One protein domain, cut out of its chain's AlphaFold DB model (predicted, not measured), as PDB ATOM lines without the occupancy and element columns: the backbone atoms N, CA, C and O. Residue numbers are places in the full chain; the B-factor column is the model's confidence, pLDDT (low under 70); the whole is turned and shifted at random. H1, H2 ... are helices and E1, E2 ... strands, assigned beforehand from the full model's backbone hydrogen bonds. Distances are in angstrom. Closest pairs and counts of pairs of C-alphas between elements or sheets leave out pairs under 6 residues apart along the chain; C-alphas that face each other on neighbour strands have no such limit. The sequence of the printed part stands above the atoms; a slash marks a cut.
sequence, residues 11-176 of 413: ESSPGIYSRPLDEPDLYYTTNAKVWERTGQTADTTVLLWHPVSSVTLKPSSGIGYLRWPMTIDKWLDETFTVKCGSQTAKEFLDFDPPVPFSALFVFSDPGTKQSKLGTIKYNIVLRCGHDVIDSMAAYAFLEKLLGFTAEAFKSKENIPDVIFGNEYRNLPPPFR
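AT A GLANCE: This is residues 11 to 176 of the 413 residues of an uncharacterized protein of Cadophora sp. DSE1049 (UniProt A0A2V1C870). Two small four-stranded sheets sit end to end along the longest axis, with the short helix H2 between them and H1 grazing both. H4 covers one face of the second sheet, the long helix H5 slants away past its edge strand E3, and the loop tip 114 to 119 of the E7-E8 hairpin sticks out at the far end. The printed part has 166 residues, in the order E1 E2 H1 E3 H2 E4 E5 H3 E6 H4 E7 E8 H5 H6, six helices and eight strands, a mixed class. The sheet E1 - E2 - E5 - E4 is antiparallel and the sheet E3 - E8 - E7 - E6 is mixed. The whole is compact, with a radius of gyration of the C-alphas of 17.5 A and spans of 56 by 42 by 28 A.

IN THESE COORDINATES: E1, residues 11 to 13, begins at C-alpha 11 (-24.418, -7.907, 5.025). E2 is residues 16 to 20, H1 residues 23 to 34, 16.3 A long, E3 residues 43 to 46, H2 residues 51 to 54, E4 residues 55 to 58 and E5 residues 63 to 66. H3 is residues 72 to 79, E6 residues 80 to 83, H4 residues 89 to 95, E7 residues 103 to 108, 16.8 A, and E8 residues 122 to 129, 23.0 A. H5, residues 135 to 155, is 30.7 A long and ends at C-alpha 155 (-10.021, -29.628, 29.341). H6 is residues 167 to 170.

HOW THE PARTS SIT: E1 and E2 form a hairpin, with N 12 and O 16 2.8 A apart. E2 and E5 have N 64 and O 19 at 2.8 A, and the hairpin E4 and E5 has N 56 and O 65 at 2.8 A. This sheet is only just strongly twisted, its C-alphas up to 4.3 A off the best plane. In the other sheet E3 and E8 are antiparallel, N 44 and O 128 2.7 A apart; the hairpin E7 and E8 has N 105 and O 125 at 2.7 A. E6 and E7 are parallel, N 81 and O 104 at 2.8 A, and E6, H4, E7 is a strand-helix-strand unit, two parallel neighbour strands with a helix between, its crossover right-handed. H4 runs along E8 at 18 degrees on the local plane, at a height over the sheet of 9.4 A. H3 stands at the sheet's level, 0.6 A. H5 only grazes this sheet; the closest C-alphas of E3 and H5, Val 46 and Ala 138, are 6.1 A apart. H2 and H6 only just touch, with 3 pairs of C-alphas within 8 A, the closest Pro 51 and Glu 167 at 6.7 A. In H1, H3, H4 and H5 every O i to N i+4 pair is within hydrogen-bond range; H2 and H6 are too short for one.

THE WHOLE: The C-alphas farthest apart are those of Ser 61 and Lys 116, 56.9 A. The printed part has no cut. The links E7 to E8 and H5 to H6 are long. Residues 114 to 119 stand free, as do residues 152 to 158, of which 152 to 155 belong to H5. The mean pLDDT of the printed part is 73.6, and 55 residues are under 70, among them residues 37 to 70 and 110 to 118.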
ATOM      1  N   GLU A  11     -25.816  -8.175   5.338       88.12
ATOM      2  CA  GLU A  11     -24.418  -7.907   5.025       88.12
ATOM      3  C   GLU A  11     -24.340  -6.615   4.198       88.12
ATOM      4  O   GLU A  11     -24.899  -6.531   3.104       88.12
ATOM      5  N   SER A  12     -23.728  -5.569   4.755       84.31
ATOM      6  CA  SER A  12     -23.539  -4.280   4.075       84.31
ATOM      7  C   SER A  12     -22.191  -4.190   3.366       84.31
ATOM      8  O   SER A  12     -22.033  -3.412   2.430       84.31
ATOM      9  N   SER A  13     -21.227  -4.999   3.799       83.31
ATOM     10  CA  SER A  13     -19.946  -5.258   3.136       83.31
ATOM     11  C   SER A  13     -19.390  -6.594   3.650       83.31
ATOM     12  O   SER A  13     -19.870  -7.047   4.688       83.31
ATOM     13  N   PRO A  14     -18.429  -7.244   2.964       84.00
ATOM     14  CA  PRO A  14     -17.943  -8.569   3.353       84.00
ATOM     15  C   PRO A  14     -17.564  -8.656   4.838       84.00
ATOM     16  O   PRO A  14     -16.680  -7.932   5.299       84.00
ATOM     17  N   GLY A  15     -18.255  -9.519   5.586       77.25
ATOM     18  CA  GLY A  15     -18.043  -9.716   7.025       77.25
ATOM     19  C   GLY A  15     -18.609  -8.616   7.936       77.25
ATOM     20  O   GLY A  15     -18.368  -8.640   9.141       77.25
ATOM     21  N   ILE A  16     -19.362  -7.652   7.397       80.56
ATOM     22  CA  ILE A  16     -20.005  -6.565   8.146       80.56
ATOM     23  C   ILE A  16     -21.511  -6.650   7.936       80.56
ATOM     24  O   ILE A  16     -22.021  -6.468   6.829       80.56
ATOM     25  N   TYR A  17     -22.231  -6.853   9.031       83.00
ATOM     26  CA  TYR A  17     -23.685  -6.952   9.041       83.00
ATOM     27  C   TYR A  17     -24.277  -5.704   9.678       83.00
ATOM     28  O   TYR A  17     -23.715  -5.133  10.605       83.00
ATOM     29  N   SER A  18     -25.417  -5.246   9.180       84.19
ATOM     30  CA  SER A  18     -26.088  -4.069   9.722       84.19
ATOM     31  C   SER A  18     -27.598  -4.198   9.662       84.19
ATOM     32  O   SER A  18     -28.137  -4.912   8.811       84.19
ATOM     33  N   ARG A  19     -28.274  -3.490  10.564       86.44
ATOM     34  CA  ARG A  19     -29.728  -3.329  10.565       86.44
ATOM     35  C   ARG A  19     -30.119  -1.917  10.997       86.44
ATOM     36  O   ARG A  19     -29.369  -1.288  11.740       86.44
ATOM     37  N   PRO A  20     -31.292  -1.416  10.581       84.56
ATOM     38  CA  PRO A  20     -31.897  -0.260  11.232       84.56
ATOM     39  C   PRO A  20     -32.047  -0.472  12.745       84.56
ATOM     40  O   PRO A  20     -32.370  -1.586  13.180       84.56
ATOM     41  N   LEU A  21     -31.827   0.597  13.513       83.56
ATOM     42  CA  LEU A  21     -32.105   0.622  14.952       83.56
ATOM     43  C   LEU A  21     -33.612   0.485  15.196       83.56
ATOM     44  O   LEU A  21     -34.411   1.047  14.442       83.56
ATOM     45  N   ASP A  22     -33.992  -0.255  16.233       83.69
ATOM     46  CA  ASP A  22     -35.366  -0.285  16.735       83.69
ATOM     47  C   ASP A  22     -35.540   0.648  17.949       83.69
ATOM     48  O   ASP A  22     -34.682   1.487  18.233       83.69
ATOM     49  N   GLU A  23     -36.706   0.609  18.603       85.62
ATOM     50  CA  GLU A  23     -37.052   1.598  19.628       85.62
ATOM     51  C   GLU A  23     -36.153   1.556  20.867       85.62
ATOM     52  O   GLU A  23     -35.671   2.628  21.249       85.62
ATOM     53  N   PRO A  24     -35.898   0.387  21.493       81.88
ATOM     54  CA  PRO A  24     -34.940   0.303  22.589       81.88
ATOM     55  C   PRO A  24     -33.539   0.768  22.185       81.88
ATOM     56  O   PRO A  24     -32.967   1.603  22.888       81.88
ATOM     57  N   ASP A  25     -33.021   0.310  21.037       83.31
ATOM     58  CA  ASP A  25     -31.694   0.708  20.551       83.31
ATOM     59  C   ASP A  25     -31.586   2.237  20.451       83.31
ATOM     60  O   ASP A  25     -30.656   2.870  20.961       83.31
ATOM     61  N   LEU A  26     -32.569   2.853  19.782       84.31
ATOM     62  CA  LEU A  26     -32.579   4.285  19.531       84.31
ATOM     63  C   LEU A  26     -32.702   5.061  20.841       84.31
ATOM     64  O   LEU A  26     -32.011   6.065  21.008       84.31
ATOM     65  N   TYR A  27     -33.549   4.602  21.766       86.38
ATOM     66  CA  TYR A  27     -33.723   5.232  23.071       86.38
ATOM     67  C   TYR A  27     -32.406   5.276  23.848       86.38
ATOM     68  O   TYR A  27     -31.959   6.362  24.230       86.38
ATOM     69  N   TYR A  28     -31.745   4.133  24.035       85.12
ATOM     70  CA  TYR A  28     -30.526   4.059  24.840       85.12
ATOM     71  C   TYR A  28     -29.346   4.755  24.177       85.12
ATOM     72  O   TYR A  28     -28.693   5.575  24.822       85.12
ATOM     73  N   THR A  29     -29.141   4.558  22.873       81.31
ATOM     74  CA  THR A  29     -28.032   5.236  22.189       81.31
ATOM     75  C   THR A  29     -28.222   6.751  22.150       81.31
ATOM     76  O   THR A  29     -27.258   7.514  22.228       81.31
ATOM     77  N   THR A  30     -29.468   7.222  22.039       83.69
ATOM     78  CA  THR A  30     -29.735   8.662  22.072       83.69
ATOM     79  C   THR A  30     -29.501   9.244  23.458       83.69
ATOM     80  O   THR A  30     -28.880  10.300  23.561       83.69
ATOM     81  N   ASN A  31     -29.934   8.564  24.523       83.12
ATOM     82  CA  ASN A  31     -29.644   9.009  25.887       83.12
ATOM     83  C   ASN A  31     -28.132   9.025  26.154       83.12
ATOM     84  O   ASN A  31     -27.625  10.044  26.612       83.12
ATOM     85  N   ALA A  32     -27.395   7.983  25.760       80.62
ATOM     86  CA  ALA A  32     -25.934   7.962  25.858       80.62
ATOM     87  C   ALA A  32     -25.296   9.212  25.235       80.62
ATOM     88  O   ALA A  32     -24.449   9.865  25.840       80.62
ATOM     89  N   LYS A  33     -25.766   9.599  24.043       80.25
ATOM     90  CA  LYS A  33     -25.273  10.787  23.348       80.25
ATOM     91  C   LYS A  33     -25.662  12.096  24.039       80.25
ATOM     92  O   LYS A  33     -24.831  12.994  24.134       80.25
ATOM     93  N   VAL A  34     -26.909  12.229  24.494       80.88
ATOM     94  CA  VAL A  34     -27.393  13.437  25.190       80.88
ATOM     95  C   VAL A  34     -26.580  13.705  26.455       80.88
ATOM     96  O   VAL A  34     -26.285  14.859  26.761       80.88
ATOM     97  N   TRP A  35     -26.184  12.646  27.156       76.31
ATOM     98  CA  TRP A  35     -25.476  12.733  28.427       76.31
ATOM     99  C   TRP A  35     -23.952  12.614  28.302       76.31
ATOM    100  O   TRP A  35     -23.270  12.699  29.317       76.31
ATOM    101  N   GLU A  36     -23.386  12.520  27.092       75.56
ATOM    102  CA  GLU A  36     -21.948  12.265  26.867       75.56
ATOM    103  C   GLU A  36     -21.002  13.264  27.562       75.56
ATOM    104  O   GLU A  36     -19.850  12.950  27.853       75.56
ATOM    105  N   ARG A  37     -21.475  14.488  27.836       66.69
ATOM    106  CA  ARG A  37     -20.693  15.547  28.494       66.69
ATOM    107  C   ARG A  37     -20.639  15.441  30.020       66.69
ATOM    108  O   ARG A  37     -19.890  16.199  30.629       66.69
ATOM    109  N   THR A  38     -21.396  14.534  30.636       62.09
ATOM    110  CA  THR A  38     -21.316  14.277  32.088       62.09
ATOM    111  C   THR A  38     -19.992  13.659  32.513       62.09
ATOM    112  O   THR A  38     -19.670  13.685  33.696       62.09
ATOM    113  N   GLY A  39     -19.257  13.051  31.575       57.03
ATOM    114  CA  GLY A  39     -18.213  12.089  31.915       57.03
ATOM    115  C   GLY A  39     -18.768  10.734  32.365       57.03
ATOM    116  O   GLY A  39     -17.979   9.816  32.528       57.03
ATOM    117  N   GLN A  40     -20.093  10.598  32.503       56.97
ATOM    118  CA  GLN A  40     -20.768   9.328  32.725       56.97
ATOM    119  C   GLN A  40     -21.121   8.693  31.390       56.97
ATOM    120  O   GLN A  40     -21.540   9.359  30.436       56.97
ATOM    121  N   THR A  41     -20.955   7.383  31.324       53.03
ATOM    122  CA  THR A  41     -21.339   6.597  30.149       53.03
ATOM    123  C   THR A  41     -22.643   5.868  30.438       53.03
ATOM    124  O   THR A  41     -22.846   5.362  31.535       53.03
ATOM    125  N   ALA A  42     -23.570   5.847  29.475       52.53
ATOM    126  CA  ALA A  42     -24.857   5.158  29.612       52.53
ATOM    127  C   ALA A  42     -24.693   3.637  29.455       52.53
ATOM    128  O   ALA A  42     -25.282   3.004  28.575       52.53
ATOM    129  N   ASP A  43     -23.855   3.071  30.311       48.31
ATOM    130  CA  ASP A  43     -23.500   1.669  30.297       48.31
ATOM    131  C   ASP A  43     -24.309   0.913  31.349       48.31
ATOM    132  O   ASP A  43     -24.720   1.436  32.386       48.31
ATOM    133  N   THR A  44     -24.508  -0.364  31.085       46.66
ATOM    134  CA  THR A  44     -24.899  -1.376  32.055       46.66
ATOM    135  C   THR A  44     -23.643  -2.121  32.484       46.66
ATOM    136  O   THR A  44     -22.844  -2.549  31.646       46.66
ATOM    137  N   THR A  45     -23.467  -2.308  33.788       41.34
ATOM    138  CA  THR A  45     -22.342  -3.085  34.327       41.34
ATOM    139  C   THR A  45     -22.796  -4.511  34.663       41.34
ATOM    140  O   THR A  45     -23.684  -4.646  35.502       41.34
ATOM    141  N   VAL A  46     -22.232  -5.563  34.031       33.03
ATOM    142  CA  VAL A  46     -22.565  -7.007  34.275       33.03
ATOM    143  C   VAL A  46     -21.337  -7.938  34.177       33.03
ATOM    144  O   VAL A  46     -20.355  -7.531  34.747       33.03
ATOM    145  N   LEU A  47     -21.249  -9.084  33.456       27.69
ATOM    146  CA  LEU A  47     -20.043  -9.972  33.325       27.69
ATOM    147  C   LEU A  47     -20.008 -10.744  31.945       27.69
ATOM    148  O   LEU A  47     -21.032 -11.375  31.701       27.69
ATOM    149  N   LEU A  48     -18.950 -10.765  31.053       42.22
ATOM    150  CA  LEU A  48     -19.069 -11.231  29.606       42.22
ATOM    151  C   LEU A  48     -18.026 -12.101  28.743       42.22
ATOM    152  O   LEU A  48     -16.833 -11.862  28.854       42.22
ATOM    153  N   TRP A  49     -18.497 -12.942  27.745       27.94
ATOM    154  CA  TRP A  49     -18.247 -13.156  26.250       27.94
ATOM    155  C   TRP A  49     -19.504 -13.561  25.303       27.94
ATOM    156  O   TRP A  49     -20.163 -14.557  25.600       27.94
ATOM    157  N   HIS A  50     -19.882 -12.830  24.197       43.69
ATOM    158  CA  HIS A  50     -20.879 -13.178  23.087       43.69
ATOM    159  C   HIS A  50     -20.800 -12.176  21.894       43.69
ATOM    160  O   HIS A  50     -20.655 -10.996  22.171       43.69
ATOM    161  N   PRO A  51     -21.042 -12.524  20.603       48.25
ATOM    162  CA  PRO A  51     -20.890 -11.618  19.433       48.25
ATOM    163  C   PRO A  51     -21.735 -10.331  19.422       48.25
ATOM    164  O   PRO A  51     -21.465  -9.408  18.664       48.25
ATOM    165  N   VAL A  52     -22.759 -10.236  20.267       50.38
ATOM    166  CA  VAL A  52     -23.518  -8.987  20.460       50.38
ATOM    167  C   VAL A  52     -22.651  -7.918  21.148       50.38
ATOM    168  O   VAL A  52     -22.854  -6.728  20.941       50.38
ATOM    169  N   SER A  53     -21.613  -8.333  21.879       50.78
ATOM    170  CA  SER A  53     -20.660  -7.458  22.561       50.78
ATOM    171  C   SER A  53     -19.766  -6.649  21.599       50.78
ATOM    172  O   SER A  53     -19.158  -5.667  22.025       50.78
ATOM    173  N   SER A  54     -19.706  -7.016  20.309       53.03
ATOM    174  CA  SER A  54     -18.985  -6.285  19.251       53.03
ATOM    175  C   SER A  54     -19.893  -5.442  18.340       53.03
ATOM    176  O   SER A  54     -19.429  -4.866  17.351       53.03
ATOM    177  N   VAL A  55     -21.186  -5.321  18.662       56.75
ATOM    178  CA  VAL A  55     -22.102  -4.419  17.951       56.75
ATOM    179  C   VAL A  55     -21.751  -2.964  18.277       56.75
ATOM    180  O   VAL A  55     -21.531  -2.596  19.424       56.75
ATOM    181  N   THR A  56     -21.697  -2.119  17.249       61.59
ATOM    182  CA  THR A  56     -21.527  -0.665  17.355       61.59
ATOM    183  C   THR A  56     -22.734   0.029  16.738       61.59
ATOM    184  O   THR A  56     -23.054  -0.196  15.566       61.59
ATOM    185  N   LEU A  57     -23.384   0.923  17.479       57.06
ATOM    186  CA  LEU A  57     -24.532   1.673  16.972       57.06
ATOM    187  C   LEU A  57     -24.119   3.057  16.452       57.06
ATOM    188  O   LEU A  57     -23.312   3.759  17.059       57.06
ATOM    189  N   LYS A  58     -24.671   3.467  15.300       63.59
ATOM    190  CA  LYS A  58     -24.531   4.829  14.756       63.59
ATOM    191  C   LYS A  58     -25.908   5.476  14.607       63.59
ATOM    192  O   LYS A  58     -26.574   5.307  13.579       63.59
ATOM    193  N   PRO A  59     -26.340   6.266  15.597       58.03
ATOM    194  CA  PRO A  59     -27.689   6.824  15.587       58.03
ATOM    195  C   PRO A  59     -27.890   7.914  14.537       58.03
ATOM    196  O   PRO A  59     -28.986   8.032  14.004       58.03
ATOM    197  N   SER A  60     -26.842   8.668  14.173       59.88
ATOM    198  CA  SER A  60     -26.930   9.710  13.136       59.88
ATOM    199  C   SER A  60     -27.340   9.162  11.766       59.88
ATOM    200  O   SER A  60     -27.924   9.886  10.965       59.88
ATOM    201  N   SER A  61     -27.070   7.879  11.506       59.56
ATOM    202  CA  SER A  61     -27.540   7.157  10.324       59.56
ATOM    203  C   SER A  61     -28.768   6.278  10.589       59.56
ATOM    204  O   SER A  61     -29.308   5.714   9.643       59.56
ATOM    205  N   GLY A  62     -29.195   6.126  11.849       61.09
ATOM    206  CA  GLY A  62     -30.261   5.204  12.259       61.09
ATOM    207  C   GLY A  62     -29.923   3.725  12.038       61.09
ATOM    208  O   GLY A  62     -30.830   2.920  11.828       61.09
ATOM    209  N   ILE A  63     -28.634   3.361  12.032       62.84
ATOM    210  CA  ILE A  63     -28.152   2.019  11.659       62.84
ATOM    211  C   ILE A  63     -27.224   1.473  12.751       62.84
ATOM    212  O   ILE A  63     -26.301   2.158  13.195       62.84
ATOM    213  N   GLY A  64     -27.450   0.220  13.144       56.31
ATOM    214  CA  GLY A  64     -26.535  -0.591  13.941       56.31
ATOM    215  C   GLY A  64     -25.630  -1.432  13.047       56.31
ATOM    216  O   GLY A  64     -26.079  -1.955  12.024       56.31
ATOM    217  N   TYR A  65     -24.359  -1.561  13.424       59.81
ATOM    218  CA  TYR A  65     -23.347  -2.320  12.694       59.81
ATOM    219  C   TYR A  65     -22.743  -3.393  13.598       59.81
ATOM    220  O   TYR A  65     -22.307  -3.099  14.704       59.81
ATOM    221  N   LEU A  66     -22.623  -4.614  13.094       59.25
ATOM    222  CA  LEU A  66     -21.608  -5.552  13.543       59.25
ATOM    223  C   LEU A  66     -20.369  -5.292  12.684       59.25
ATOM    224  O   LEU A  66     -20.390  -5.535  11.475       59.25
ATOM    225  N   ARG A  67     -19.312  -4.750  13.289       59.88
ATOM    226  CA  ARG A  67     -18.041  -4.495  12.609       59.88
ATOM    227  C   ARG A  67     -16.925  -5.170  13.390       59.88
ATOM    228  O   ARG A  67     -16.867  -5.041  14.604       59.88
ATOM    229  N   TRP A  68     -15.988  -5.771  12.667       55.03
ATOM    230  CA  TRP A  68     -14.661  -6.112  13.172       55.03
ATOM    231  C   TRP A  68     -13.698  -4.994  12.746       55.03
ATOM    232  O   TRP A  68     -13.130  -5.052  11.656       55.03
ATOM    233  N   PRO A  69     -13.565  -3.887  13.502       45.62
ATOM    234  CA  PRO A  69     -12.685  -2.787  13.106       45.62
ATOM    235  C   PRO A  69     -11.191  -3.151  13.206       45.62
ATOM    236  O   PRO A  69     -10.347  -2.321  12.875       45.62
ATOM    237  N   MET A  70     -10.867  -4.361  13.667       60.25
ATOM    238  CA  MET A  70      -9.529  -4.829  13.999       60.25
ATOM    239  C   MET A  70      -9.439  -6.360  13.937       60.25
ATOM    240  O   MET A  70     -10.466  -7.033  13.834       60.25
ATOM    241  N   THR A  71      -8.220  -6.906  13.991       73.25
ATOM    242  CA  THR A  71      -8.012  -8.352  14.166       73.25
ATOM    243  C   THR A  71      -8.660  -8.819  15.467       73.25
ATOM    244  O   THR A  71      -8.804  -8.044  16.411       73.25
ATOM    245  N   ILE A  72      -9.054 -10.089  15.518       71.88
ATOM    246  CA  ILE A  72      -9.727 -10.684  16.679       71.88
ATOM    247  C   ILE A  72      -8.868 -10.548  17.932       71.88
ATOM    248  O   ILE A  72      -9.385 -10.145  18.967       71.88
ATOM    249  N   ASP A  73      -7.559 -10.766  17.808       74.00
ATOM    250  CA  ASP A  73      -6.604 -10.593  18.905       74.00
ATOM    251  C   ASP A  73      -6.619  -9.164  19.450       74.00
ATOM    252  O   ASP A  73      -6.739  -8.960  20.649       74.00
ATOM    253  N   LYS A  74      -6.608  -8.158  18.566       77.31
ATOM    254  CA  LYS A  74      -6.662  -6.757  18.993       77.31
ATOM    255  C   LYS A  74      -8.007  -6.418  19.646       77.31
ATOM    256  O   LYS A  74      -8.045  -5.670  20.616       77.31
ATOM    257  N   TRP A  75      -9.109  -6.970  19.136       75.38
ATOM    258  CA  TRP A  75     -10.422  -6.794  19.761       75.38
ATOM    259  C   TRP A  75     -10.468  -7.440  21.148       75.38
ATOM    260  O   TRP A  75     -10.978  -6.825  22.081       75.38
ATOM    261  N   LEU A  76      -9.909  -8.641  21.303       75.25
ATOM    262  CA  LEU A  76      -9.783  -9.311  22.595       75.25
ATOM    263  C   LEU A  76      -8.906  -8.502  23.554       75.25
ATOM    264  O   LEU A  76      -9.322  -8.286  24.685       75.25
ATOM    265  N   ASP A  77      -7.767  -7.978  23.105       78.19
ATOM    266  CA  ASP A  77      -6.890  -7.138  23.930       78.19
ATOM    267  C   ASP A  77      -7.599  -5.864  24.431       78.19
ATOM    268  O   ASP A  77      -7.371  -5.417  25.556       78.19
ATOM    269  N   GLU A  78      -8.484  -5.277  23.617       76.31
ATOM    270  CA  GLU A  78      -9.242  -4.072  23.979       76.31
ATOM    271  C   GLU A  78     -10.502  -4.362  24.816       76.31
ATOM    272  O   GLU A  78     -10.931  -3.507  25.594       76.31
ATOM    273  N   THR A  79     -11.111  -5.545  24.673       75.00
ATOM    274  CA  THR A  79     -12.398  -5.894  25.309       75.00
ATOM    275  C   THR A  79     -12.293  -6.925  26.424       75.00
ATOM    276  O   THR A  79     -13.258  -7.135  27.151       75.00
ATOM    277  N   PHE A  80     -11.139  -7.550  26.621       80.00
ATOM    278  CA  PHE A  80     -10.871  -8.450  27.730       80.00
ATOM    279  C   PHE A  80      -9.601  -8.000  28.443       80.00
ATOM    280  O   PHE A  80      -8.482  -8.224  27.995       80.00
ATOM    281  N   THR A  81      -9.769  -7.345  29.589       77.88
ATOM    282  CA  THR A  81      -8.658  -6.807  30.369       77.88
ATOM    283  C   THR A  81      -8.572  -7.480  31.732       77.88
ATOM    284  O   THR A  81      -9.395  -7.264  32.619       77.88
ATOM    285  N   VAL A  82      -7.502  -8.232  31.968       77.25
ATOM    286  CA  VAL A  82      -7.174  -8.688  33.324       77.25
ATOM    287  C   VAL A  82      -6.410  -7.572  34.037       77.25
ATOM    288  O   VAL A  82      -5.301  -7.209  33.645       77.25
ATOM    289  N   LYS A  83      -7.002  -7.000  35.087       75.31
ATOM    290  CA  LYS A  83      -6.365  -5.967  35.910       75.31
ATOM    291  C   LYS A  83      -5.624  -6.634  37.066       75.31
ATOM    292  O   LYS A  83      -6.196  -6.963  38.102       75.31
ATOM    293  N   CYS A  84      -4.320  -6.806  36.881       58.66
ATOM    294  CA  CYS A  84      -3.395  -7.225  37.929       58.66
ATOM    295  C   CYS A  84      -2.785  -5.973  38.579       58.66
ATOM    296  O   CYS A  84      -1.913  -5.338  37.991       58.66
ATOM    297  N   GLY A  85      -3.251  -5.577  39.766       68.31
ATOM    298  CA  GLY A  85      -2.780  -4.359  40.434       68.31
ATOM    299  C   GLY A  85      -3.490  -4.075  41.758       68.31
ATOM    300  O   GLY A  85      -4.174  -4.943  42.292       68.31
ATOM    301  N   SER A  86      -3.306  -2.865  42.298       77.88
ATOM    302  CA  SER A  86      -3.971  -2.418  43.533       77.88
ATOM    303  C   SER A  86      -5.398  -1.912  43.319       77.88
ATOM    304  O   SER A  86      -6.135  -1.830  44.292       77.88
ATOM    305  N   GLN A  87      -5.776  -1.573  42.080       85.44
ATOM    306  CA  GLN A  87      -7.119  -1.087  41.766       85.44
ATOM    307  C   GLN A  87      -8.150  -2.199  41.983       85.44
ATOM    308  O   GLN A  87      -8.049  -3.283  41.406       85.44
ATOM    309  N   THR A  88      -9.158  -1.910  42.792       86.50
ATOM    310  CA  THR A  88     -10.307  -2.781  43.042       86.50
ATOM    311  C   THR A  88     -11.396  -2.580  41.987       86.50
ATOM    312  O   THR A  88     -11.475  -1.538  41.337       86.50
ATOM    313  N   ALA A  89     -12.293  -3.561  41.846       85.31
ATOM    314  CA  ALA A  89     -13.468  -3.419  40.984       85.31
ATOM    315  C   ALA A  89     -14.346  -2.223  41.391       85.31
ATOM    316  O   ALA A  89     -14.869  -1.533  40.525       85.31
ATOM    317  N   LYS A  90     -14.462  -1.939  42.697       83.88
ATOM    318  CA  LYS A  90     -15.217  -0.784  43.190       83.88
ATOM    319  C   LYS A  90     -14.585   0.532  42.736       83.88
ATOM    320  O   LYS A  90     -15.276   1.351  42.155       83.88
ATOM    321  N   GLU A  91     -13.279   0.708  42.932       85.50
ATOM    322  CA  GLU A  91     -12.570   1.917  42.478       85.50
ATOM    323  C   GLU A  91     -12.651   2.094  40.958       85.50
ATOM    324  O   GLU A  91     -12.715   3.216  40.467       85.50
ATOM    325  N   PHE A  92     -12.645   0.992  40.202       85.19
ATOM    326  CA  PHE A  92     -12.849   1.033  38.756       85.19
ATOM    327  C   PHE A  92     -14.250   1.537  38.383       85.19
ATOM    328  O   PHE A  92     -14.367   2.368  37.489       85.19
ATOM    329  N   LEU A  93     -15.290   1.060  39.070       82.38
ATOM    330  CA  LEU A  93     -16.670   1.494  38.844       82.38
ATOM    331  C   LEU A  93     -16.904   2.937  39.303       82.38
ATOM    332  O   LEU A  93     -17.531   3.699  38.579       82.38
ATOM    333  N   ASP A  94     -16.344   3.331  40.449       79.81
ATOM    334  CA  ASP A  94     -16.424   4.702  40.965       79.81
ATOM    335  C   ASP A  94     -15.717   5.707  40.029       79.81
ATOM    336  O   ASP A  94     -16.127   6.861  39.938       79.81
ATOM    337  N   PHE A  95     -14.644   5.286  39.340       78.88
ATOM    338  CA  PHE A  95     -13.941   6.114  38.352       78.88
ATOM    339  C   PHE A  95     -14.723   6.277  37.039       78.88
ATOM    340  O   PHE A  95     -14.477   7.235  36.311       78.88
ATOM    341  N   ASP A  96     -15.628   5.341  36.734       73.69
ATOM    342  CA  ASP A  96     -16.462   5.300  35.528       73.69
ATOM    343  C   ASP A  96     -15.697   5.596  34.211       73.69
ATOM    344  O   ASP A  96     -16.047   6.507  33.460       73.69
ATOM    345  N   PRO A  97     -14.620   4.849  33.882       69.88
ATOM    346  CA  PRO A  97     -13.867   5.114  32.662       69.88
ATOM    347  C   PRO A  97     -14.723   4.806  31.428       69.88
ATOM    348  O   PRO A  97     -15.367   3.752  31.401       69.88
ATOM    349  N   PRO A  98     -14.680   5.638  30.372       67.44
ATOM    350  CA  PRO A  98     -15.431   5.367  29.158       67.44
ATOM    351  C   PRO A  98     -14.946   4.069  28.513       67.44
ATOM    352  O   PRO A  98     -13.741   3.875  28.326       67.44
ATOM    353  N   VAL A  99     -15.882   3.198  28.135       66.44
ATOM    354  CA  VAL A  99     -15.563   1.948  27.444       66.44
ATOM    355  C   VAL A  99     -16.137   2.003  26.027       66.44
ATOM    356  O   VAL A  99     -17.350   2.082  25.860       66.44
ATOM    357  N   PRO A 100     -15.293   2.001  24.978       59.34
ATOM    358  CA  PRO A 100     -15.760   2.169  23.600       59.34
ATOM    359  C   PRO A 100     -16.539   0.955  23.066       59.34
ATOM    360  O   PRO A 100     -17.225   1.070  22.051       59.34
ATOM    361  N   PHE A 101     -16.419  -0.196  23.732       68.81
ATOM    362  CA  PHE A 101     -17.069  -1.460  23.395       68.81
ATOM    363  C   PHE A 101     -17.536  -2.160  24.664       68.81
ATOM    364  O   PHE A 101     -17.166  -1.781  25.770       68.81
ATOM    365  N   SER A 102     -18.294  -3.240  24.510       78.06
ATOM    366  CA  SER A 102     -18.559  -4.105  25.652       78.06
ATOM    367  C   SER A 102     -17.250  -4.757  26.107       78.06
ATOM    368  O   SER A 102     -16.644  -5.475  25.313       78.06
ATOM    369  N   ALA A 103     -16.811  -4.526  27.345       80.94
ATOM    370  CA  ALA A 103     -15.523  -5.024  27.829       80.94
ATOM    371  C   ALA A 103     -15.626  -5.728  29.180       80.94
ATOM    372  O   ALA A 103     -16.307  -5.252  30.085       80.94
ATOM    373  N   LEU A 104     -14.916  -6.845  29.313       84.69
ATOM    374  CA  LEU A 104     -14.762  -7.621  30.529       84.69
ATOM    375  C   LEU A 104     -13.456  -7.265  31.243       84.69
ATOM    376  O   LEU A 104     -12.375  -7.284  30.660       84.69
ATOM    377  N   PHE A 105     -13.563  -7.034  32.540       85.94
ATOM    378  CA  PHE A 105     -12.482  -6.737  33.455       85.94
ATOM    379  C   PHE A 105     -12.449  -7.789  34.558       85.94
ATOM    380  O   PHE A 105     -13.482  -8.137  35.130       85.94
ATOM    381  N   VAL A 106     -11.263  -8.298  34.875       88.62
ATOM    382  CA  VAL A 106     -11.067  -9.253  35.974       88.62
ATOM    383  C   VAL A 106     -10.110  -8.646  36.987       88.62
ATOM    384  O   VAL A 106      -8.972  -8.331  36.646       88.62
ATOM    385  N   PHE A 107     -10.565  -8.510  38.229       87.75
ATOM    386  CA  PHE A 107      -9.811  -7.953  39.349       87.75
ATOM    387  C   PHE A 107      -9.588  -9.035  40.402       87.75
ATOM    388  O   PHE A 107     -10.543  -9.634  40.902       87.75
ATOM    389  N   SER A 108      -8.338  -9.275  40.789       84.25
ATOM    390  CA  SER A 108      -8.050 -10.078  41.980       84.25
ATOM    391  C   SER A 108      -8.454  -9.310  43.237       84.25
ATOM    392  O   SER A 108      -8.080  -8.146  43.378       84.25
ATOM    393  N   ASP A 109      -9.166  -9.945  44.169       77.94
ATOM    394  CA  ASP A 109      -9.470  -9.310  45.453       77.94
ATOM    395  C   ASP A 109      -8.160  -9.199  46.275       77.94
ATOM    396  O   ASP A 109      -7.492 -10.216  46.505       77.94
ATOM    397  N   PRO A 110      -7.725  -7.991  46.688       67.44
ATOM    398  CA  PRO A 110      -6.439  -7.797  47.359       67.44
ATOM    399  C   PRO A 110      -6.325  -8.548  48.697       67.44
ATOM    400  O   PRO A 110      -5.208  -8.864  49.116       67.44
ATOM    401  N   GLY A 111      -7.450  -8.919  49.325       63.72
ATOM    402  CA  GLY A 111      -7.488  -9.732  50.549       63.72
ATOM    403  C   GLY A 111      -7.184 -11.223  50.343       63.72
ATOM    404  O   GLY A 111      -7.097 -11.980  51.306       63.72
ATOM    405  N   THR A 112      -7.002 -11.670  49.098       60.09
ATOM    406  CA  THR A 112      -6.906 -13.096  48.739       60.09
ATOM    407  C   THR A 112      -5.514 -13.703  48.929       60.09
ATOM    408  O   THR A 112      -5.315 -14.907  48.746       60.09
ATOM    409  N   LYS A 113      -4.512 -12.904  49.313       52.53
ATOM    410  CA  LYS A 113      -3.192 -13.439  49.657       52.53
ATOM    411  C   LYS A 113      -3.316 -14.237  50.964       52.53
ATOM    412  O   LYS A 113      -3.158 -13.676  52.035       52.53
ATOM    413  N   GLN A 114      -3.550 -15.548  50.836       51.09
ATOM    414  CA  GLN A 114      -3.582 -16.580  51.891       51.09
ATOM    415  C   GLN A 114      -4.935 -16.834  52.583       51.09
ATOM    416  O   GLN A 114      -5.048 -16.739  53.806       51.09
ATOM    417  N   SER A 115      -5.941 -17.324  51.848       50.19
ATOM    418  CA  SER A 115      -6.912 -18.209  52.512       50.19
ATOM    419  C   SER A 115      -6.224 -19.550  52.825       50.19
ATOM    420  O   SER A 115      -5.521 -20.107  51.980       50.19
ATOM    421  N   LYS A 116      -6.422 -20.101  54.033       52.62
ATOM    422  CA  LYS A 116      -5.885 -21.423  54.440       52.62
ATOM    423  C   LYS A 116      -6.349 -22.584  53.538       52.62
ATOM    424  O   LYS A 116      -5.816 -23.680  53.655       52.62
ATOM    425  N   LEU A 117      -7.333 -22.345  52.666       59.09
ATOM    426  CA  LEU A 117      -7.951 -23.328  51.771       59.09
ATOM    427  C   LEU A 117      -7.469 -23.250  50.310       59.09
ATOM    428  O   LEU A 117      -7.907 -24.058  49.497       59.09
ATOM    429  N   GLY A 118      -6.614 -22.287  49.945       69.94
ATOM    430  CA  GLY A 118      -6.177 -22.111  48.552       69.94
ATOM    431  C   GLY A 118      -7.257 -21.558  47.607       69.94
ATOM    432  O   GLY A 118      -7.076 -21.572  46.393       69.94
ATOM    433  N   THR A 119      -8.376 -21.060  48.138       78.38
ATOM    434  CA  THR A 119      -9.429 -20.406  47.349       78.38
ATOM    435  C   THR A 119      -9.000 -18.996  46.962       78.38
ATOM    436  O   THR A 119      -8.565 -18.230  47.829       78.38
ATOM    437  N   ILE A 120      -9.164 -18.658  45.678       84.88
ATOM    438  CA  ILE A 120      -8.889 -17.328  45.130       84.88
ATOM    439  C   ILE A 120     -10.208 -16.647  44.751       84.88
ATOM    440  O   ILE A 120     -11.024 -17.240  44.049       84.88
ATOM    441  N   LYS A 121     -10.417 -15.409  45.210       86.75
ATOM    442  CA  LYS A 121     -11.581 -14.589  44.883       86.75
ATOM    443  C   LYS A 121     -11.228 -13.554  43.816       86.75
ATOM    444  O   LYS A 121     -10.220 -12.849  43.911       86.75
ATOM    445  N   TYR A 122     -12.105 -13.452  42.827       88.44
ATOM    446  CA  TYR A 122     -12.039 -12.460  41.766       88.44
ATOM    447  C   TYR A 122     -13.341 -11.675  41.718       88.44
ATOM    448  O   TYR A 122     -14.417 -12.243  41.902       88.44
ATOM    449  N   ASN A 123     -13.228 -10.382  41.439       88.56
ATOM    450  CA  ASN A 123     -14.344  -9.575  40.979       88.56
ATOM    451  C   ASN A 123     -14.242  -9.517  39.463       88.56
ATOM    452  O   ASN A 123     -13.216  -9.111  38.916       88.56
ATOM    453  N   ILE A 124     -15.289  -9.954  38.791       88.38
ATOM    454  CA  ILE A 124     -15.402  -9.817  37.349       88.38
ATOM    455  C   ILE A 124     -16.302  -8.583  37.132       88.38
ATOM    456  O   ILE A 124     -17.160  -8.302  37.967       88.38
ATOM    457  N   VAL A 125     -16.078  -7.805  36.077       87.06
ATOM    458  CA  VAL A 125     -16.897  -6.641  35.706       87.06
ATOM    459  C   VAL A 125     -16.982  -6.581  34.187       87.06
ATOM    460  O   VAL A 125     -15.978  -6.407  33.523       87.06
ATOM    461  N   LEU A 126     -18.158  -6.695  33.608       83.31
ATOM    462  CA  LEU A 126     -18.465  -6.233  32.263       83.31
ATOM    463  C   LEU A 126     -18.916  -4.794  32.357       83.31
ATOM    464  O   LEU A 126     -19.766  -4.482  33.182       83.31
ATOM    465  N   ARG A 127     -18.542  -4.005  31.365       83.06
ATOM    466  CA  ARG A 127     -19.309  -2.835  30.952       83.06
ATOM    467  C   ARG A 127     -19.851  -2.990  29.542       83.06
ATOM    468  O   ARG A 127     -19.105  -3.411  28.668       83.06
ATOM    469  N   CYS A 128     -21.126  -2.696  29.324       80.38
ATOM    470  CA  CYS A 128     -21.799  -2.858  28.036       80.38
ATOM    471  C   CYS A 128     -22.848  -1.765  27.846       80.38
ATOM    472  O   CYS A 128     -23.548  -1.438  28.796       80.38
ATOM    473  N   GLY A 129     -23.006  -1.235  26.636       79.56
ATOM    474  CA  GLY A 129     -24.078  -0.281  26.346       79.56
ATOM    475  C   GLY A 129     -25.467  -0.883  26.601       79.56
ATOM    476  O   GLY A 129     -25.737  -2.034  26.249       79.56
ATOM    477  N   HIS A 130     -26.369  -0.122  27.223       81.56
ATOM    478  CA  HIS A 130     -27.739  -0.589  27.503       81.56
ATOM    479  C   HIS A 130     -28.592  -0.752  26.218       81.56
ATOM    480  O   HIS A 130     -29.638  -1.405  26.191       81.56
ATOM    481  N   ASP A 131     -28.127  -0.174  25.113       77.19
ATOM    482  CA  ASP A 131     -28.625  -0.391  23.756       77.19
ATOM    483  C   ASP A 131     -28.333  -1.802  23.221       77.19
ATOM    484  O   ASP A 131     -28.982  -2.252  22.284       77.19
ATOM    485  N   VAL A 132     -27.387  -2.517  23.829       78.94
ATOM    486  CA  VAL A 132     -26.930  -3.836  23.384       78.94
ATOM    487  C   VAL A 132     -27.561  -4.962  24.211       78.94
ATOM    488  O   VAL A 132     -27.899  -6.023  23.676       78.94
ATOM    489  N   ILE A 133     -27.703  -4.754  25.522       81.88
ATOM    490  CA  ILE A 133     -28.084  -5.790  26.482       81.88
ATOM    491  C   ILE A 133     -29.011  -5.224  27.568       81.88
ATOM    492  O   ILE A 133     -28.795  -4.120  28.059       81.88
ATOM    493  N   ASP A 134     -30.024  -5.995  27.981       84.31
ATOM    494  CA  ASP A 134     -30.791  -5.711  29.203       84.31
ATOM    495  C   ASP A 134     -30.264  -6.504  30.414       84.31
ATOM    496  O   ASP A 134     -29.417  -7.390  30.294       84.31
ATOM    497  N   SER A 135     -30.772  -6.221  31.616       81.81
ATOM    498  CA  SER A 135     -30.288  -6.888  32.833       81.81
ATOM    499  C   SER A 135     -30.487  -8.412  32.818       81.81
ATOM    500  O   SER A 135     -29.656  -9.160  33.329       81.81
ATOM    501  N   MET A 136     -31.585  -8.889  32.227       82.12
ATOM    502  CA  MET A 136     -31.911 -10.320  32.167       82.12
ATOM    503  C   MET A 136     -30.994 -11.043  31.186       82.12
ATOM    504  O   MET A 136     -30.509 -12.146  31.446       82.12
ATOM    505  N   ALA A 137     -30.750 -10.387  30.055       82.31
ATOM    506  CA  ALA A 137     -29.827 -10.795  29.025       82.31
ATOM    507  C   ALA A 137     -28.427 -10.991  29.598       82.31
ATOM    508  O   ALA A 137     -27.779 -12.001  29.336       82.31
ATOM    509  N   ALA A 138     -28.012 -10.066  30.453       83.75
ATOM    510  CA  ALA A 138     -26.700 -10.070  31.053       83.75
ATOM    511  C   ALA A 138     -26.485 -11.180  32.094       83.75
ATOM    512  O   ALA A 138     -25.403 -11.762  32.148       83.75
ATOM    513  N   TYR A 139     -27.516 -11.562  32.855       85.56
ATOM    514  CA  TYR A 139     -27.439 -12.748  33.716       85.56
ATOM    515  C   TYR A 139     -27.359 -14.052  32.920       85.56
ATOM    516  O   TYR A 139     -26.502 -14.891  33.185       85.56
ATOM    517  N   ALA A 140     -28.225 -14.234  31.923       83.50
ATOM    518  CA  ALA A 140     -28.202 -15.451  31.110       83.50
ATOM    519  C   ALA A 140     -26.892 -15.604  30.333       83.50
ATOM    520  O   ALA A 140     -26.411 -16.701  30.047       83.50
ATOM    521  N   PHE A 141     -26.316 -14.472  29.983       81.12
ATOM    522  CA  PHE A 141     -25.009 -14.423  29.410       81.12
ATOM    523  C   PHE A 141     -23.930 -14.868  30.411       81.12
ATOM    524  O   PHE A 141     -23.073 -15.681  30.060       81.12
ATOM    525  N   LEU A 142     -23.935 -14.317  31.632       85.00
ATOM    526  CA  LEU A 142     -22.966 -14.654  32.679       85.00
ATOM    527  C   LEU A 142     -22.939 -16.167  32.912       85.00
ATOM    528  O   LEU A 142     -21.869 -16.760  33.041       85.00
ATOM    529  N   GLU A 143     -24.111 -16.795  32.875       87.69
ATOM    530  CA  GLU A 143     -24.234 -18.246  32.871       87.69
ATOM    531  C   GLU A 143     -23.382 -18.901  31.769       87.69
ATOM    532  O   GLU A 143     -22.455 -19.660  32.063       87.69
ATOM    533  N   LYS A 144     -23.594 -18.549  30.496       87.00
ATOM    534  CA  LYS A 144     -22.803 -19.121  29.391       87.00
ATOM    535  C   LYS A 144     -21.295 -18.910  29.579       87.00
ATOM    536  O   LYS A 144     -20.527 -19.850  29.379       87.00
ATOM    537  N   LEU A 145     -20.870 -17.716  30.002       85.88
ATOM    538  CA  LEU A 145     -19.456 -17.415  30.247       85.88
ATOM    539  C   LEU A 145     -18.849 -18.339  31.307       85.88
ATOM    540  O   LEU A 145     -17.777 -18.907  31.091       85.88
ATOM    541  N   LEU A 146     -19.510 -18.490  32.454       89.06
ATOM    542  CA  LEU A 146     -19.015 -19.340  33.537       89.06
ATOM    543  C   LEU A 146     -19.045 -20.819  33.152       89.06
ATOM    544  O   LEU A 146     -18.124 -21.550  33.514       89.06
ATOM    545  N   GLY A 147     -20.045 -21.243  32.375       89.94
ATOM    546  CA  GLY A 147     -20.098 -22.574  31.777       89.94
ATOM    547  C   GLY A 147     -18.870 -22.865  30.913       89.94
ATOM    548  O   GLY A 147     -18.137 -23.814  31.200       89.94
ATOM    549  N   PHE A 148     -18.593 -22.010  29.922       87.00
ATOM    550  CA  PHE A 148     -17.425 -22.159  29.044       87.00
ATOM    551  C   PHE A 148     -16.103 -22.063  29.809       87.00
ATOM    552  O   PHE A 148     -15.189 -22.851  29.571       87.00
ATOM    553  N   THR A 149     -16.005 -21.150  30.779       87.12
ATOM    554  CA  THR A 149     -14.809 -21.009  31.623       87.12
ATOM    555  C   THR A 149     -14.566 -22.287  32.426       87.12
ATOM    556  O   THR A 149     -13.453 -22.809  32.462       87.12
ATOM    557  N   ALA A 150     -15.607 -22.850  33.040       90.12
ATOM    558  CA  ALA A 150     -15.499 -24.094  33.791       90.12
ATOM    559  C   ALA A 150     -15.111 -25.288  32.911       90.12
ATOM    560  O   ALA A 150     -14.392 -26.173  33.376       90.12
ATOM    561  N   GLU A 151     -15.569 -25.325  31.662       88.06
ATOM    562  CA  GLU A 151     -15.185 -26.348  30.691       88.06
ATOM    563  C   GLU A 151     -13.719 -26.208  30.260       88.06
ATOM    564  O   GLU A 151     -12.968 -27.181  30.342       88.06
ATOM    565  N   ALA A 152     -13.277 -24.996  29.918       86.00
ATOM    566  CA  ALA A 152     -11.893 -24.712  29.536       86.00
ATOM    567  C   ALA A 152     -10.889 -25.090  30.643       86.00
ATOM    568  O   ALA A 152      -9.841 -25.682  30.378       86.00
ATOM    569  N   PHE A 153     -11.226 -24.829  31.910       86.25
ATOM    570  CA  PHE A 153     -10.385 -25.220  33.049       86.25
ATOM    571  C   PHE A 153     -10.309 -26.738  33.269       86.25
ATOM    572  O   PHE A 153      -9.327 -27.222  33.838       86.25
ATOM    573  N   LYS A 154     -11.326 -27.493  32.833       86.56
ATOM    574  CA  LYS A 154     -11.311 -28.961  32.885       86.56
ATOM    575  C   LYS A 154     -10.484 -29.559  31.752       86.56
ATOM    576  O   LYS A 154      -9.789 -30.541  31.991       86.56
ATOM    577  N   SER A 155     -10.580 -29.003  30.543       78.62
ATOM    578  CA  SER A 155     -10.021 -29.628  29.341       78.62
ATOM    579  C   SER A 155      -8.504 -29.486  29.209       78.62
ATOM    580  O   SER A 155      -7.923 -30.350  28.564       78.62
ATOM    581  N   LYS A 156      -7.881 -28.470  29.841       68.31
ATOM    582  CA  LYS A 156      -6.433 -28.139  29.963       68.31
ATOM    583  C   LYS A 156      -5.542 -28.172  28.700       68.31
ATOM    584  O   LYS A 156      -4.545 -27.463  28.700       68.31
ATOM    585  N   GLU A 157      -5.870 -28.921  27.648       63.19
ATOM    586  CA  GLU A 157      -4.988 -29.183  26.500       63.19
ATOM    587  C   GLU A 157      -5.696 -29.217  25.130       63.19
ATOM    588  O   GLU A 157      -5.010 -29.319  24.123       63.19
ATOM    589  N   ASN A 158      -7.027 -29.087  25.031       66.50
ATOM    590  CA  ASN A 158      -7.729 -29.108  23.733       66.50
ATOM    591  C   ASN A 158      -8.947 -28.176  23.718       66.50
ATOM    592  O   ASN A 158     -10.091 -28.629  23.773       66.50
ATOM    593  N   ILE A 159      -8.711 -26.865  23.663       67.12
ATOM    594  CA  ILE A 159      -9.767 -25.907  23.317       67.12
ATOM    595  C   ILE A 159      -9.765 -25.808  21.786       67.12
ATOM    596  O   ILE A 159      -8.738 -25.414  21.234       67.12
ATOM    597  N   PRO A 160     -10.840 -26.214  21.088       68.88
ATOM    598  CA  PRO A 160     -10.888 -26.120  19.636       68.88
ATOM    599  C   PRO A 160     -10.764 -24.659  19.196       68.88
ATOM    600  O   PRO A 160     -11.329 -23.768  19.836       68.88
ATOM    601  N   ASP A 161     -10.057 -24.429  18.091       72.44
ATOM    602  CA  ASP A 161      -9.971 -23.102  17.489       72.44
ATOM    603  C   ASP A 161     -11.374 -22.566  17.185       72.44
ATOM    604  O   ASP A 161     -12.244 -23.267  16.653       72.44
ATOM    605  N   VAL A 162     -11.597 -21.296  17.518       72.44
ATOM    606  CA  VAL A 162     -12.855 -20.621  17.208       72.44
ATOM    607  C   VAL A 162     -12.870 -20.291  15.718       72.44
ATOM    608  O   VAL A 162     -12.047 -19.518  15.225       72.44
ATOM    609  N   ILE A 163     -13.827 -20.865  14.991       76.81
ATOM    610  CA  ILE A 163     -14.041 -20.561  13.575       76.81
ATOM    611  C   ILE A 163     -14.985 -19.363  13.474       76.81
ATOM    612  O   ILE A 163     -16.179 -19.476  13.750       76.81
ATOM    613  N   PHE A 164     -14.445 -18.225  13.050       78.50
ATOM    614  CA  PHE A 164     -15.203 -17.000  12.804       78.50
ATOM    615  C   PHE A 164     -15.757 -16.945  11.371       78.50
ATOM    616  O   PHE A 164     -15.277 -17.627  10.467       78.50
ATOM    617  N   GLY A 165     -16.766 -16.103  11.158       76.38
ATOM    618  CA  GLY A 165     -17.413 -15.823   9.876       76.38
ATOM    619  C   GLY A 165     -18.884 -16.244   9.792       76.38
ATOM    620  O   GLY A 165     -19.564 -15.872   8.835       76.38
ATOM    621  N   ASN A 166     -19.408 -17.000  10.761       82.12
ATOM    622  CA  ASN A 166     -20.817 -17.420  10.806       82.12
ATOM    623  C   ASN A 166     -21.567 -16.960  12.067       82.12
ATOM    624  O   ASN A 166     -22.773 -17.185  12.176       82.12
ATOM    625  N   GLU A 167     -20.887 -16.282  12.989       79.19
ATOM    626  CA  GLU A 167     -21.420 -15.817  14.267       79.19
ATOM    627  C   GLU A 167     -22.541 -14.787  14.110       79.19
ATOM    628  O   GLU A 167     -23.392 -14.680  14.989       79.19
ATOM    629  N   TYR A 168     -22.611 -14.086  12.970       79.56
ATOM    630  CA  TYR A 168     -23.715 -13.176  12.642       79.56
ATOM    631  C   TYR A 168     -25.087 -13.869  12.702       79.56
ATOM    632  O   TYR A 168     -26.103 -13.217  12.932       79.56
ATOM    633  N   ARG A 169     -25.130 -15.198  12.520       81.94
ATOM    634  CA  ARG A 169     -26.350 -16.014  12.635       81.94
ATOM    635  C   ARG A 169     -26.869 -16.112  14.069       81.94
ATOM    636  O   ARG A 169     -28.040 -16.418  14.261       81.94
ATOM    637  N   ASN A 170     -26.012 -15.829  15.047       80.50
ATOM    638  CA  ASN A 170     -26.342 -15.808  16.469       80.50
ATOM    639  C   ASN A 170     -26.767 -14.409  16.946       80.50
ATOM    640  O   ASN A 170     -27.062 -14.233  18.128       80.50
ATOM    641  N   LEU A 171     -26.780 -13.398  16.064       80.12
ATOM    642  CA  LEU A 171     -27.300 -12.081  16.418       80.12
ATOM    643  C   LEU A 171     -28.811 -12.166  16.650       80.12
ATOM    644  O   LEU A 171     -29.520 -12.803  15.861       80.12
ATOM    645  N   PRO A 172     -29.333 -11.487  17.684       81.00
ATOM    646  CA  PRO A 172     -30.765 -11.406  17.871       81.00
ATOM    647  C   PRO A 172     -31.391 -10.712  16.653       81.00
ATOM    648  O   PRO A 172     -30.841  -9.733  16.129       81.00
ATOM    649  N   PRO A 173     -32.550 -11.178  16.178       83.00
ATOM    650  CA  PRO A 173     -33.359 -10.391  15.256       83.00
ATOM    651  C   PRO A 173     -33.822  -9.074  15.920       83.00
ATOM    652  O   PRO A 173     -33.757  -8.938  17.140       83.00
ATOM    653  N   PRO A 174     -34.332  -8.108  15.138       81.81
ATOM    654  CA  PRO A 174     -34.910  -6.881  15.685       81.81
ATOM    655  C   PRO A 174     -36.035  -7.167  16.669       81.81
ATOM    656  O   PRO A 174     -36.842  -8.076  16.444       81.81
ATOM    657  N   PHE A 175     -36.172  -6.313  17.678       80.00
ATOM    658  CA  PHE A 175     -37.147  -6.469  18.749       80.00
ATOM    659  C   PHE A 175     -38.581  -6.646  18.221       80.00
ATOM    660  O   PHE A 175     -39.282  -7.603  18.560       80.00
ATOM    661  N   ARG A 176     -38.996  -5.801  17.269       79.94
ATOM    662  CA  ARG A 176     -40.314  -5.899  16.614       79.94
ATOM    663  C   ARG A 176     -40.539  -7.192  15.831       79.94
ATOM    664  O   ARG A 176     -41.684  -7.573  15.616       79.94
TER     665      ARG A 176